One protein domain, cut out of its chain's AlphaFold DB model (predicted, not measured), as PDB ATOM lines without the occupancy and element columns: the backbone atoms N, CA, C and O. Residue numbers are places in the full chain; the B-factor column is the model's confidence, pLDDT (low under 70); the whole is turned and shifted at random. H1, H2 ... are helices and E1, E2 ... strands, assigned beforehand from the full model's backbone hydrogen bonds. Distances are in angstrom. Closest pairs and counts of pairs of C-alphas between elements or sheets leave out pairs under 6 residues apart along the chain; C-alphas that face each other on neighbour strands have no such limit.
ATOM      1  N   HIS A   2     172.893 188.924 154.401       72.81
ATOM      2  CA  HIS A   2     174.005 188.613 153.490       72.81
ATOM      3  C   HIS A   2     173.441 187.831 152.300       72.81
ATOM      4  O   HIS A   2     173.174 186.637 152.399       72.81
ATOM      5  N   SER A   3     173.119 188.547 151.228       80.31
ATOM      6  CA  SER A   3     172.525 188.017 150.002       80.31
ATOM      7  C   SER A   3     172.882 188.967 148.853       80.31
ATOM      8  O   SER A   3     172.891 190.177 149.085       80.31
ATOM      9  N   PRO A   4     173.085 188.466 147.625       88.56
ATOM     10  CA  PRO A   4     173.065 187.051 147.244       88.56
ATOM     11  C   PRO A   4     174.295 186.271 147.733       88.56
ATOM     12  O   PRO A   4     175.339 186.854 148.003       88.56
ATOM     13  N   LEU A   5     174.154 184.949 147.849       89.38
ATOM     14  CA  LEU A   5     175.289 184.035 147.980       89.38
ATOM     15  C   LEU A   5     175.676 183.550 146.582       89.38
ATOM     16  O   LEU A   5     174.810 183.085 145.842       89.38
ATOM     17  N   VAL A   6     176.953 183.659 146.231       91.12
ATOM     18  CA  VAL A   6     177.489 183.191 144.949       91.12
ATOM     19  C   VAL A   6     178.283 181.917 145.202       91.12
ATOM     20  O   VAL A   6     179.114 181.874 146.108       91.12
ATOM     21  N   PHE A   7     177.986 180.877 144.432       90.69
ATOM     22  CA  PHE A   7     178.646 179.584 144.521       90.69
ATOM     23  C   PHE A   7     179.254 179.229 143.175       90.69
ATOM     24  O   PHE A   7     178.538 179.193 142.175       90.69
ATOM     25  N   ASP A   8     180.533 178.877 143.186       91.88
ATOM     26  CA  ASP A   8     181.271 178.366 142.037       91.88
ATOM     27  C   ASP A   8     181.711 176.921 142.301       91.88
ATOM     28  O   ASP A   8     182.126 176.565 143.405       91.88
ATOM     29  N   VAL A   9     181.617 176.082 141.273       91.44
ATOM     30  CA  VAL A   9     182.219 174.751 141.239       91.44
ATOM     31  C   VAL A   9     183.567 174.903 140.558       91.44
ATOM     32  O   VAL A   9     183.632 175.258 139.386       91.44
ATOM     33  N   VAL A  10     184.643 174.642 141.292       92.38
ATOM     34  CA  VAL A  10     186.006 174.919 140.831       92.38
ATOM     35  C   VAL A  10     186.756 173.620 140.573       92.38
ATOM     36  O   VAL A  10     186.753 172.714 141.405       92.38
ATOM     37  N   ASP A  11     187.411 173.548 139.417       91.94
ATOM     38  CA  ASP A  11     188.426 172.543 139.121       91.94
ATOM     39  C   ASP A  11     189.740 172.970 139.776       91.94
ATOM     40  O   ASP A  11     190.374 173.937 139.352       91.94
ATOM     41  N   THR A  12     190.146 172.243 140.814       91.38
ATOM     42  CA  THR A  12     191.348 172.552 141.593       91.38
ATOM     43  C   THR A  12     192.651 172.201 140.880       91.38
ATOM     44  O   THR A  12     193.696 172.674 141.306       91.38
ATOM     45  N   TRP A  13     192.637 171.383 139.820       92.19
ATOM     46  CA  TRP A  13     193.855 171.085 139.054       92.19
ATOM     47  C   TRP A  13     194.202 172.192 138.064       92.19
ATOM     48  O   TRP A  13     195.375 172.448 137.816       92.19
ATOM     49  N   ASN A  14     193.179 172.836 137.499       91.62
ATOM     50  CA  ASN A  14     193.331 173.923 136.530       91.62
ATOM     51  C   ASN A  14     193.012 175.308 137.125       91.62
ATOM     52  O   ASN A  14     192.930 176.270 136.367       91.62
ATOM     53  N   GLU A  15     192.765 175.381 138.437       92.19
ATOM     54  CA  GLU A  15     192.401 176.594 139.189       92.19
ATOM     55  C   GLU A  15     191.325 177.441 138.494       92.19
ATOM     56  O   GLU A  15     191.452 178.654 138.380       92.19
ATOM     57  N   ARG A  16     190.254 176.820 137.986       92.31
ATOM     58  CA  ARG A  16     189.215 177.534 137.218       92.31
ATOM     59  C   ARG A  16     187.800 177.175 137.631       92.31
ATOM     60  O   ARG A  16     187.519 176.021 137.958       92.31
ATOM     61  N   SER A  17     186.889 178.140 137.525       91.88
ATOM     62  CA  SER A  17     185.455 177.865 137.649       91.88
ATOM     63  C   SER A  17     184.956 177.028 136.464       91.88
ATOM     64  O   SER A  17     185.201 177.351 135.300       91.88
ATOM     65  N   LEU A  18     184.239 175.947 136.767       92.75
ATOM     66  CA  LEU A  18     183.465 175.141 135.818       92.75
ATOM     67  C   LEU A  18     182.040 175.690 135.637       92.75
ATOM     68  O   LEU A  18     181.282 175.191 134.803       92.75
ATOM     69  N   GLY A  19     181.667 176.696 136.428       92.88
ATOM     70  CA  GLY A  19     180.334 177.273 136.485       92.88
ATOM     71  C   GLY A  19     179.819 177.369 137.915       92.88
ATOM     72  O   GLY A  19     180.465 176.944 138.870       92.88
ATOM     73  N   GLY A  20     178.611 177.901 138.069       93.00
ATOM     74  CA  GLY A  20     178.073 178.167 139.393       93.00
ATOM     75  C   GLY A  20     176.634 178.655 139.398       93.00
ATOM     76  O   GLY A  20     175.937 178.650 138.381       93.00
ATOM     77  N   CYS A  21     176.183 179.084 140.571       93.00
ATOM     78  CA  CYS A  21     174.866 179.672 140.746       93.00
ATOM     79  C   CYS A  21     174.864 180.787 141.785       93.00
ATOM     80  O   CYS A  21     175.685 180.841 142.699       93.00
ATOM     81  N   THR A  22     173.867 181.652 141.649       93.50
ATOM     82  CA  THR A  22     173.563 182.700 142.613       93.50
ATOM     83  C   THR A  22     172.312 182.302 143.386       93.50
ATOM     84  O   THR A  22     171.276 182.000 142.789       93.50
ATOM     85  N   TYR A  23     172.394 182.304 144.713       90.69
ATOM     86  CA  TYR A  23     171.281 182.032 145.614       90.69
ATOM     87  C   TYR A  23     170.813 183.312 146.305       90.69
ATOM     88  O   TYR A  23     171.581 184.001 146.980       90.69
ATOM     89  N   HIS A  24     169.521 183.601 146.189       88.44
ATOM     90  CA  HIS A  24     168.884 184.717 146.872       88.44
ATOM     91  C   HIS A  24     168.090 184.223 148.086       88.44
ATOM     92  O   HIS A  24     167.160 183.425 147.964       88.44
ATOM     93  N   VAL A  25     168.429 184.728 149.277       81.69
ATOM     94  CA  VAL A  25     167.778 184.326 150.544       81.69
ATOM     95  C   VAL A  25     166.278 184.664 150.541       81.69
ATOM     96  O   VAL A  25     165.472 183.939 151.125       81.69
ATOM     97  N   ALA A  26     165.900 185.721 149.820       79.88
ATOM     98  CA  ALA A  26     164.525 186.080 149.491       79.88
ATOM     99  C   ALA A  26     164.355 186.149 147.969       79.88
ATOM    100  O   ALA A  26     165.319 186.407 147.251       79.88
ATOM    101  N   HIS A  27     163.135 185.945 147.465       75.06
ATOM    102  CA  HIS A  27     162.879 186.065 146.030       75.06
ATOM    103  C   HIS A  27     163.279 187.478 145.542       75.06
ATOM    104  O   HIS A  27     162.832 188.449 146.157       75.06
ATOM    105  N   PRO A  28     164.047 187.631 144.442       68.94
ATOM    106  CA  PRO A  28     164.578 188.934 144.011       68.94
ATOM    107  C   PRO A  28     163.508 190.009 143.791       68.94
ATOM    108  O   PRO A  28     163.720 191.172 144.098       68.94
ATOM    109  N   GLY A  29     162.317 189.608 143.335       75.31
ATOM    110  CA  GLY A  29     161.145 190.488 143.217       75.31
ATOM    111  C   GLY A  29     160.464 190.883 144.540       75.31
ATOM    112  O   GLY A  29     159.293 191.243 144.514       75.31
ATOM    113  N   GLY A  30     161.117 190.724 145.697       67.69
ATOM    114  CA  GLY A  30     160.595 191.126 147.013       67.69
ATOM    115  C   GLY A  30     159.453 190.263 147.568       67.69
ATOM    116  O   GLY A  30     158.857 190.602 148.588       67.69
ATOM    117  N   ARG A  31     159.131 189.137 146.922       68.69
ATOM    118  CA  ARG A  31     158.033 188.252 147.340       68.69
ATOM    119  C   ARG A  31     158.487 187.384 148.512       68.69
ATOM    120  O   ARG A  31     159.350 186.522 148.356       68.69
ATOM    121  N   SER A  32     157.866 187.591 149.668       70.69
ATOM    122  CA  SER A  32     157.981 186.696 150.822       70.69
ATOM    123  C   SER A  32     156.644 186.000 151.041       70.69
ATOM    124  O   SER A  32     155.596 186.643 151.030       70.69
ATOM    125  N   TYR A  33     156.670 184.681 151.202       78.69
ATOM    126  CA  TYR A  33     155.470 183.907 151.513       78.69
ATOM    127  C   TYR A  33     155.201 184.003 153.016       78.69
ATOM    128  O   TYR A  33     156.094 183.720 153.810       78.69
ATOM    129  N   SER A  34     153.986 184.393 153.404       84.06
ATOM    130  CA  SER A  34     153.551 184.444 154.809       84.06
ATOM    131  C   SER A  34     153.095 183.086 155.348       84.06
ATOM    132  O   SER A  34     152.924 182.927 156.554       84.06
ATOM    133  N   THR A  35     152.895 182.105 154.467       89.56
ATOM    134  CA  THR A  35     152.401 180.768 154.802       89.56
ATOM    135  C   THR A  35     153.421 179.692 154.462       89.56
ATOM    136  O   THR A  35     154.241 179.840 153.546       89.56
ATOM    137  N   PHE A  36     153.348 178.568 155.174       90.75
ATOM    138  CA  PHE A  36     154.083 177.360 154.812       90.75
ATOM    139  C   PHE A  36     153.621 176.821 153.449       90.75
ATOM    140  O   PHE A  36     152.483 177.077 153.046       90.75
ATOM    141  N   PRO A  37     154.498 176.124 152.705       91.44
ATOM    142  CA  PRO A  37     154.085 175.468 151.475       91.44
ATOM    143  C   PRO A  37     153.043 174.387 151.782       91.44
ATOM    144  O   PRO A  37     153.211 173.609 152.720       91.44
ATOM    145  N   VAL A  38     151.978 174.330 150.987       95.06
ATOM    146  CA  VAL A  38     150.872 173.380 151.167       95.06
ATOM    147  C   VAL A  38     151.241 171.968 150.714       95.06
ATOM    148  O   VAL A  38     150.608 171.002 151.126       95.06
ATOM    149  N   ASN A  39     152.257 171.833 149.854       94.94
ATOM    150  CA  ASN A  39     152.764 170.550 149.377       94.94
ATOM    151  C   ASN A  39     154.247 170.630 148.955       94.94
ATOM    152  O   ASN A  39     154.853 171.704 148.911       94.94
ATOM    153  N   ALA A  40     154.830 169.469 148.635       95.81
ATOM    154  CA  ALA A  40     156.234 169.346 148.235       95.81
ATOM    155  C   ALA A  40     156.556 170.070 146.915       95.81
ATOM    156  O   ALA A  40     157.607 170.700 146.809       95.81
ATOM    157  N   LEU A  41     155.641 170.031 145.942       95.88
ATOM    158  CA  LEU A  41     155.806 170.696 144.646       95.88
ATOM    159  C   LEU A  41     155.875 172.222 144.797       95.88
ATOM    160  O   LEU A  41     156.696 172.886 144.165       95.88
ATOM    161  N   GLU A  42     155.039 172.791 145.664       93.62
ATOM    162  CA  GLU A  42     155.058 174.213 145.976       93.62
ATOM    163  C   GLU A  42     156.349 174.580 146.713       93.62
ATOM    164  O   GLU A  42     157.007 175.556 146.352       93.62
ATOM    165  N   ALA A  43     156.756 173.783 147.705       92.31
ATOM    166  CA  ALA A  43     158.012 173.991 148.423       92.31
ATOM    167  C   ALA A  43     159.219 174.003 147.470       92.31
ATOM    168  O   ALA A  43     160.078 174.884 147.556       92.31
ATOM    169  N   GLU A  44     159.265 173.059 146.531       92.44
ATOM    170  CA  GLU A  44     160.296 172.986 145.501       92.44
ATOM    171  C   GLU A  44     160.248 174.183 144.551       92.44
ATOM    172  O   GLU A  44     161.278 174.812 144.323       92.44
ATOM    173  N   SER A  45     159.067 174.561 144.064       90.12
ATOM    174  CA  SER A  45     158.905 175.726 143.184       90.12
ATOM    175  C   SER A  45     159.400 177.013 143.857       90.12
ATOM    176  O   SER A  45     160.134 177.802 143.256       90.12
ATOM    177  N   ARG A  46     159.080 177.198 145.147       89.56
ATOM    178  CA  ARG A  46     159.570 178.318 145.971       89.56
ATOM    179  C   ARG A  46     161.090 178.281 146.169       89.56
ATOM    180  O   ARG A  46     161.712 179.341 146.241       89.56
ATOM    181  N   ARG A  47     161.686 177.087 146.282       88.75
ATOM    182  CA  ARG A  47     163.143 176.892 146.372       88.75
ATOM    183  C   ARG A  47     163.820 177.233 145.044       88.75
ATOM    184  O   ARG A  47     164.783 177.989 145.055       88.75
ATOM    185  N   LEU A  48     163.301 176.744 143.918       88.75
ATOM    186  CA  LEU A  48     163.856 176.978 142.580       88.75
ATOM    187  C   LEU A  48     163.888 178.464 142.206       88.75
ATOM    188  O   LEU A  48     164.894 178.925 141.679       88.75
ATOM    189  N   GLY A  49     162.856 179.236 142.561       88.12
ATOM    190  CA  GLY A  49     162.808 180.686 142.313       88.12
ATOM    191  C   GLY A  49     163.879 181.516 143.042       88.12
ATOM    192  O   GLY A  49     163.936 182.732 142.872       88.12
ATOM    193  N   ARG A  50     164.716 180.885 143.874       88.69
ATOM    194  CA  ARG A  50     165.844 181.524 144.567       88.69
ATOM    195  C   ARG A  50     167.193 181.262 143.905       88.69
ATOM    196  O   ARG A  50     168.151 181.942 144.258       88.69
ATOM    197  N   PHE A  51     167.278 180.296 142.990       90.62
ATOM    198  CA  PHE A  51     168.525 179.896 142.342       90.62
ATOM    199  C   PHE A  51     168.584 180.401 140.908       90.62
ATOM    200  O   PHE A  51     167.736 180.082 140.077       90.62
ATOM    201  N   PHE A  52     169.637 181.148 140.608       91.31
ATOM    202  CA  PHE A  52     169.903 181.692 139.287       91.31
ATOM    203  C   PHE A  52     171.158 181.027 138.736       91.31
ATOM    204  O   PHE A  52     172.181 180.949 139.413       91.31
ATOM    205  N   ARG A  53     171.089 180.544 137.492       90.31
ATOM    206  CA  ARG A  53     172.203 179.843 136.821       90.31
ATOM    207  C   ARG A  53     173.303 180.790 136.314       90.31
ATOM    208  O   ARG A  53     174.224 180.360 135.633       90.31
ATOM    209  N   HIS A  54     173.184 182.084 136.600       88.56
ATOM    210  CA  HIS A  54     174.106 183.131 136.168       88.56
ATOM    211  C   HIS A  54     174.579 183.956 137.370       88.56
ATOM    212  O   HIS A  54     173.999 183.870 138.454       88.56
ATOM    213  N   GLY A  55     175.611 184.779 137.165       87.44
ATOM    214  CA  GLY A  55     176.199 185.628 138.210       87.44
ATOM    215  C   GLY A  55     177.243 184.934 139.092       87.44
ATOM    216  O   GLY A  55     177.621 185.495 140.112       87.44
ATOM    217  N   HIS A  56     177.703 183.743 138.694       90.62
ATOM    218  CA  HIS A  56     178.898 183.109 139.259       90.62
ATOM    219  C   HIS A  56     180.173 183.818 138.773       90.62
ATOM    220  O   HIS A  56     180.094 184.669 137.880       90.62
ATOM    221  N   SER A  57     181.329 183.485 139.343       87.56
ATOM    222  CA  SER A  57     182.610 184.110 139.014       87.56
ATOM    223  C   SER A  57     183.372 183.295 137.957       87.56
ATOM    224  O   SER A  57     184.038 182.319 138.297       87.56
ATOM    225  N   PRO A  58     183.312 183.658 136.659       82.75
ATOM    226  CA  PRO A  58     184.105 182.975 135.645       82.75
ATOM    227  C   PRO A  58     185.593 183.322 135.783       82.75
ATOM    228  O   PRO A  58     185.947 184.428 136.192       82.75
ATOM    229  N   GLY A  59     186.460 182.409 135.345       85.44
ATOM    230  CA  GLY A  59     187.906 182.630 135.269       85.44
ATOM    231  C   GLY A  59     188.710 181.824 136.287       85.44
ATOM    232  O   GLY A  59     188.244 180.797 136.789       85.44
ATOM    233  N   GLU A  60     189.944 182.275 136.520       88.25
ATOM    234  CA  GLU A  60     190.875 181.661 137.470       88.25
ATOM    235  C   GLU A  60     190.396 181.904 138.906       88.25
ATOM    236  O   GLU A  60     190.084 183.035 139.284       88.25
ATOM    237  N   ILE A  61     190.325 180.840 139.704       88.38
ATOM    238  CA  ILE A  61     189.949 180.889 141.115       88.38
ATOM    239  C   ILE A  61     190.965 180.094 141.926       88.38
ATOM    240  O   ILE A  61     191.078 178.875 141.792       88.38
ATOM    241  N   LYS A  62     191.622 180.791 142.855       85.25
ATOM    242  CA  LYS A  62     192.474 180.179 143.877       85.25
ATOM    243  C   LYS A  62     191.652 179.884 145.119       85.25
ATOM    244  O   LYS A  62     191.100 180.786 145.744       85.25
ATOM    245  N   ILE A  63     191.554 178.603 145.457       84.88
ATOM    246  CA  ILE A  63     190.758 178.122 146.586       84.88
ATOM    247  C   ILE A  63     191.651 177.952 147.813       84.88
ATOM    248  O   ILE A  63     192.635 177.214 147.784       84.88
ATOM    249  N   ALA A  64     191.276 178.603 148.914       83.50
ATOM    250  CA  ALA A  64     191.896 178.373 150.212       83.50
ATOM    251  C   ALA A  64     191.569 176.965 150.739       83.50
ATOM    252  O   ALA A  64     190.500 176.407 150.473       83.50
ATOM    253  N   SER A  65     192.477 176.393 151.533       81.12
ATOM    254  CA  SER A  65     192.240 175.086 152.155       81.12
ATOM    255  C   SER A  65     190.981 175.116 153.035       81.12
ATOM    256  O   SER A  65     190.819 176.037 153.840       81.12
ATOM    257  N   PRO A  66     190.082 174.119 152.928       78.44
ATOM    258  CA  PRO A  66     188.831 174.129 153.670       78.44
ATOM    259  C   PRO A  66     189.089 173.998 155.173       78.44
ATOM    260  O   PRO A  66     189.747 173.060 155.634       78.44
ATOM    261  N   ARG A  67     188.510 174.908 155.960       78.88
ATOM    262  CA  ARG A  67     188.543 174.828 157.423       78.88
ATOM    263  C   ARG A  67     187.617 173.709 157.893       78.88
ATOM    264  O   ARG A  67     186.413 173.749 157.647       78.88
ATOM    265  N   ARG A  68     188.163 172.718 158.597       82.19
ATOM    266  CA  ARG A  68     187.370 171.648 159.218       82.19
ATOM    267  C   ARG A  68     186.982 172.052 160.634       82.19
ATOM    268  O   ARG A  68     187.840 172.468 161.407       82.19
ATOM    269  N   ASN A  69     185.702 171.924 160.970       85.69
ATOM    270  CA  ASN A  69     185.212 172.109 162.332       85.69
ATOM    271  C   ASN A  69     184.874 170.734 162.939       85.69
ATOM    272  O   ASN A  69     183.930 170.109 162.456       85.69
ATOM    273  N   PRO A  70     185.598 170.257 163.971       88.88
ATOM    274  CA  PRO A  70     185.316 168.970 164.612       88.88
ATOM    275  C   PRO A  70     183.908 168.873 165.210       88.88
ATOM    276  O   PRO A  70     183.313 167.802 165.167       88.88
ATOM    277  N   GLU A  71     183.358 169.988 165.699       90.62
ATOM    278  CA  GLU A  71     182.010 170.044 166.284       90.62
ATOM    279  C   GLU A  71     180.910 169.941 165.214       90.62
ATOM    280  O   GLU A  71     179.789 169.520 165.489       90.62
ATOM    281  N   CYS A  72     181.239 170.311 163.973       88.88
ATOM    282  CA  CYS A  72     180.330 170.312 162.828       88.88
ATOM    283  C   CYS A  72     181.005 169.651 161.610       88.88
ATOM    284  O   CYS A  72     181.249 170.322 160.604       88.88
ATOM    285  N   PRO A  73     181.308 168.341 161.653       88.06
ATOM    286  CA  PRO A  73     182.143 167.684 160.643       88.06
ATOM    287  C   PRO A  73     181.505 167.659 159.245       88.06
ATOM    288  O   PRO A  73     182.210 167.559 158.243       88.06
ATOM    289  N   PHE A  74     180.176 167.781 159.176       88.62
ATOM    290  CA  PHE A  74     179.392 167.738 157.940       88.62
ATOM    291  C   PHE A  74     178.711 169.072 157.609       88.62
ATOM    292  O   PHE A  74     177.805 169.119 156.780       88.62
ATOM    293  N   THR A  75     179.077 170.168 158.277       87.94
ATOM    294  CA  THR A  75     178.445 171.473 158.048       87.94
ATOM    295  C   THR A  75     179.487 172.575 158.021       87.94
ATOM    296  O   THR A  75     180.181 172.822 159.003       87.94
ATOM    297  N   LEU A  76     179.559 173.268 156.887       84.94
ATOM    298  CA  LEU A  76     180.377 174.459 156.728       84.94
ATOM    299  C   LEU A  76     179.581 175.690 157.175       84.94
ATOM    300  O   LEU A  76     178.581 176.051 156.553       84.94
ATOM    301  N   ASP A  77     180.030 176.343 158.244       85.12
ATOM    302  CA  ASP A  77     179.455 177.613 158.682       85.12
ATOM    303  C   ASP A  77     180.087 178.787 157.924       85.12
ATOM    304  O   ASP A  77     181.164 179.269 158.271       85.12
ATOM    305  N   LEU A  78     179.382 179.279 156.904       79.50
ATOM    306  CA  LEU A  78     179.817 180.407 156.070       79.50
ATOM    307  C   LEU A  78     179.817 181.764 156.797       79.50
ATOM    308  O   LEU A  78     180.247 182.763 156.226       79.50
ATOM    309  N   ARG A  79     179.333 181.842 158.045       80.06
ATOM    310  CA  ARG A  79     179.386 183.079 158.849       80.06
ATOM    311  C   ARG A  79     180.778 183.338 159.416       80.06
ATOM    312  O   ARG A  79     181.071 184.453 159.841       80.06
ATOM    313  N   GLN A  80     181.623 182.315 159.449       74.44
ATOM    314  CA  GLN A  80     182.998 182.424 159.905       74.44
ATOM    315  C   GLN A  80     183.870 182.773 158.701       74.44
ATOM    316  O   GLN A  80     184.341 181.891 157.988       74.44
ATOM    317  N   MET A  81     184.018 184.074 158.433       58.59
ATOM    318  CA  MET A  81     184.866 184.552 157.341       58.59
ATOM    319  C   MET A  81     186.317 184.125 157.569       58.59
ATOM    320  O   MET A  81     186.839 184.219 158.683       58.59
ATOM    321  N   VAL A  82     186.963 183.693 156.489       57.81
ATOM    322  CA  VAL A  82     188.418 183.575 156.414       57.81
ATOM    323  C   VAL A  82     188.968 184.995 156.524       57.81
ATOM    324  O   VAL A  82     188.660 185.844 155.691       57.81
ATOM    325  N   LYS A  83     189.722 185.291 157.585       52.41
ATOM    326  CA  LYS A  83     190.679 186.392 157.509       52.41
ATOM    327  C   LYS A  83     191.855 185.824 156.736       52.41
ATOM    328  O   LYS A  83     192.527 184.942 157.261       52.41
ATOM    329  N   ASP A  84     192.053 186.277 155.506       51.50
ATOM    330  CA  ASP A  84     193.361 186.133 154.883       51.50
ATOM    331  C   ASP A  84     194.318 186.947 155.760       51.50
ATOM    332  O   ASP A  84     194.213 188.173 155.847       51.50
ATOM    333  N   GLU A  85     195.133 186.256 156.555       41.88
ATOM    334  CA  GLU A  85     196.205 186.897 157.309       41.88
ATOM    335  C   GLU A  85     197.186 187.493 156.291       41.88
ATOM    336  O   GLU A  85     197.690 186.785 155.417       41.88
ATOM    337  N   LEU A  86     197.373 188.815 156.377       40.16
ATOM    338  CA  LEU A  86     198.478 189.546 155.752       40.16
ATOM    339  C   LEU A  86     199.811 189.124 156.374       40.16
ATOM    340  O   LEU A  86     199.852 189.018 157.623       40.16
TER     341      LEU A  86
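Overview. This is residues 2 to 86 of the 86 residues of the protein "DUF2126 domain-containing protein" of Verrucomicrobia bacterium (UniProt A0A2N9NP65). This model has little regular structure: a two-stranded hairpin, E1 and E2, with H1 at one end of the longest axis, and a long tail without named elements, residues 49 to 86, that leaves H1, runs back along the hairpin and then folds away from it. The tail pairs briefly with E2, and its residues 70 to 75 stick out. The 85 printed residues run E1, E2, H1, an antiparallel sheet and a mixed class, with 24 residues in named elements. The whole is loose, radius of gyration of the C-alphas 16.3 A, spanning 47 by 33 by 23 A.

Arrangement. Look first at E1, residues 5 to 11, and E2, residues 16 to 23, an antiparallel hairpin at 159 degrees with a tight link. Its N 7 and O 21 are 2.9 A apart, within hydrogen-bond range. E2 bends by 59 degrees at residue 19; its residues 22 to 23 pair antiparallel with residues 51 to 52. H1, residues 40 to 48, is apart from E1; every O i to N i+4 pair in H1 is within hydrogen-bond range.

Along the chain. Find C-alpha 5 at (175.289, 184.035, 147.980); E1 runs 19.6 A from there. E2 covers 20.3 A. H1 runs 12.2 A to C-alpha 48 at (163.856, 176.978, 142.580).

Size, cuts and confidence. The C-alphas farthest apart, Val 38 and Leu 86, are 50.5 A apart. The printed part has no cut; the link from E2 to H1 is long. Look for pLDDT under 70 at residues 28, 30 to 31 and 81 to 86.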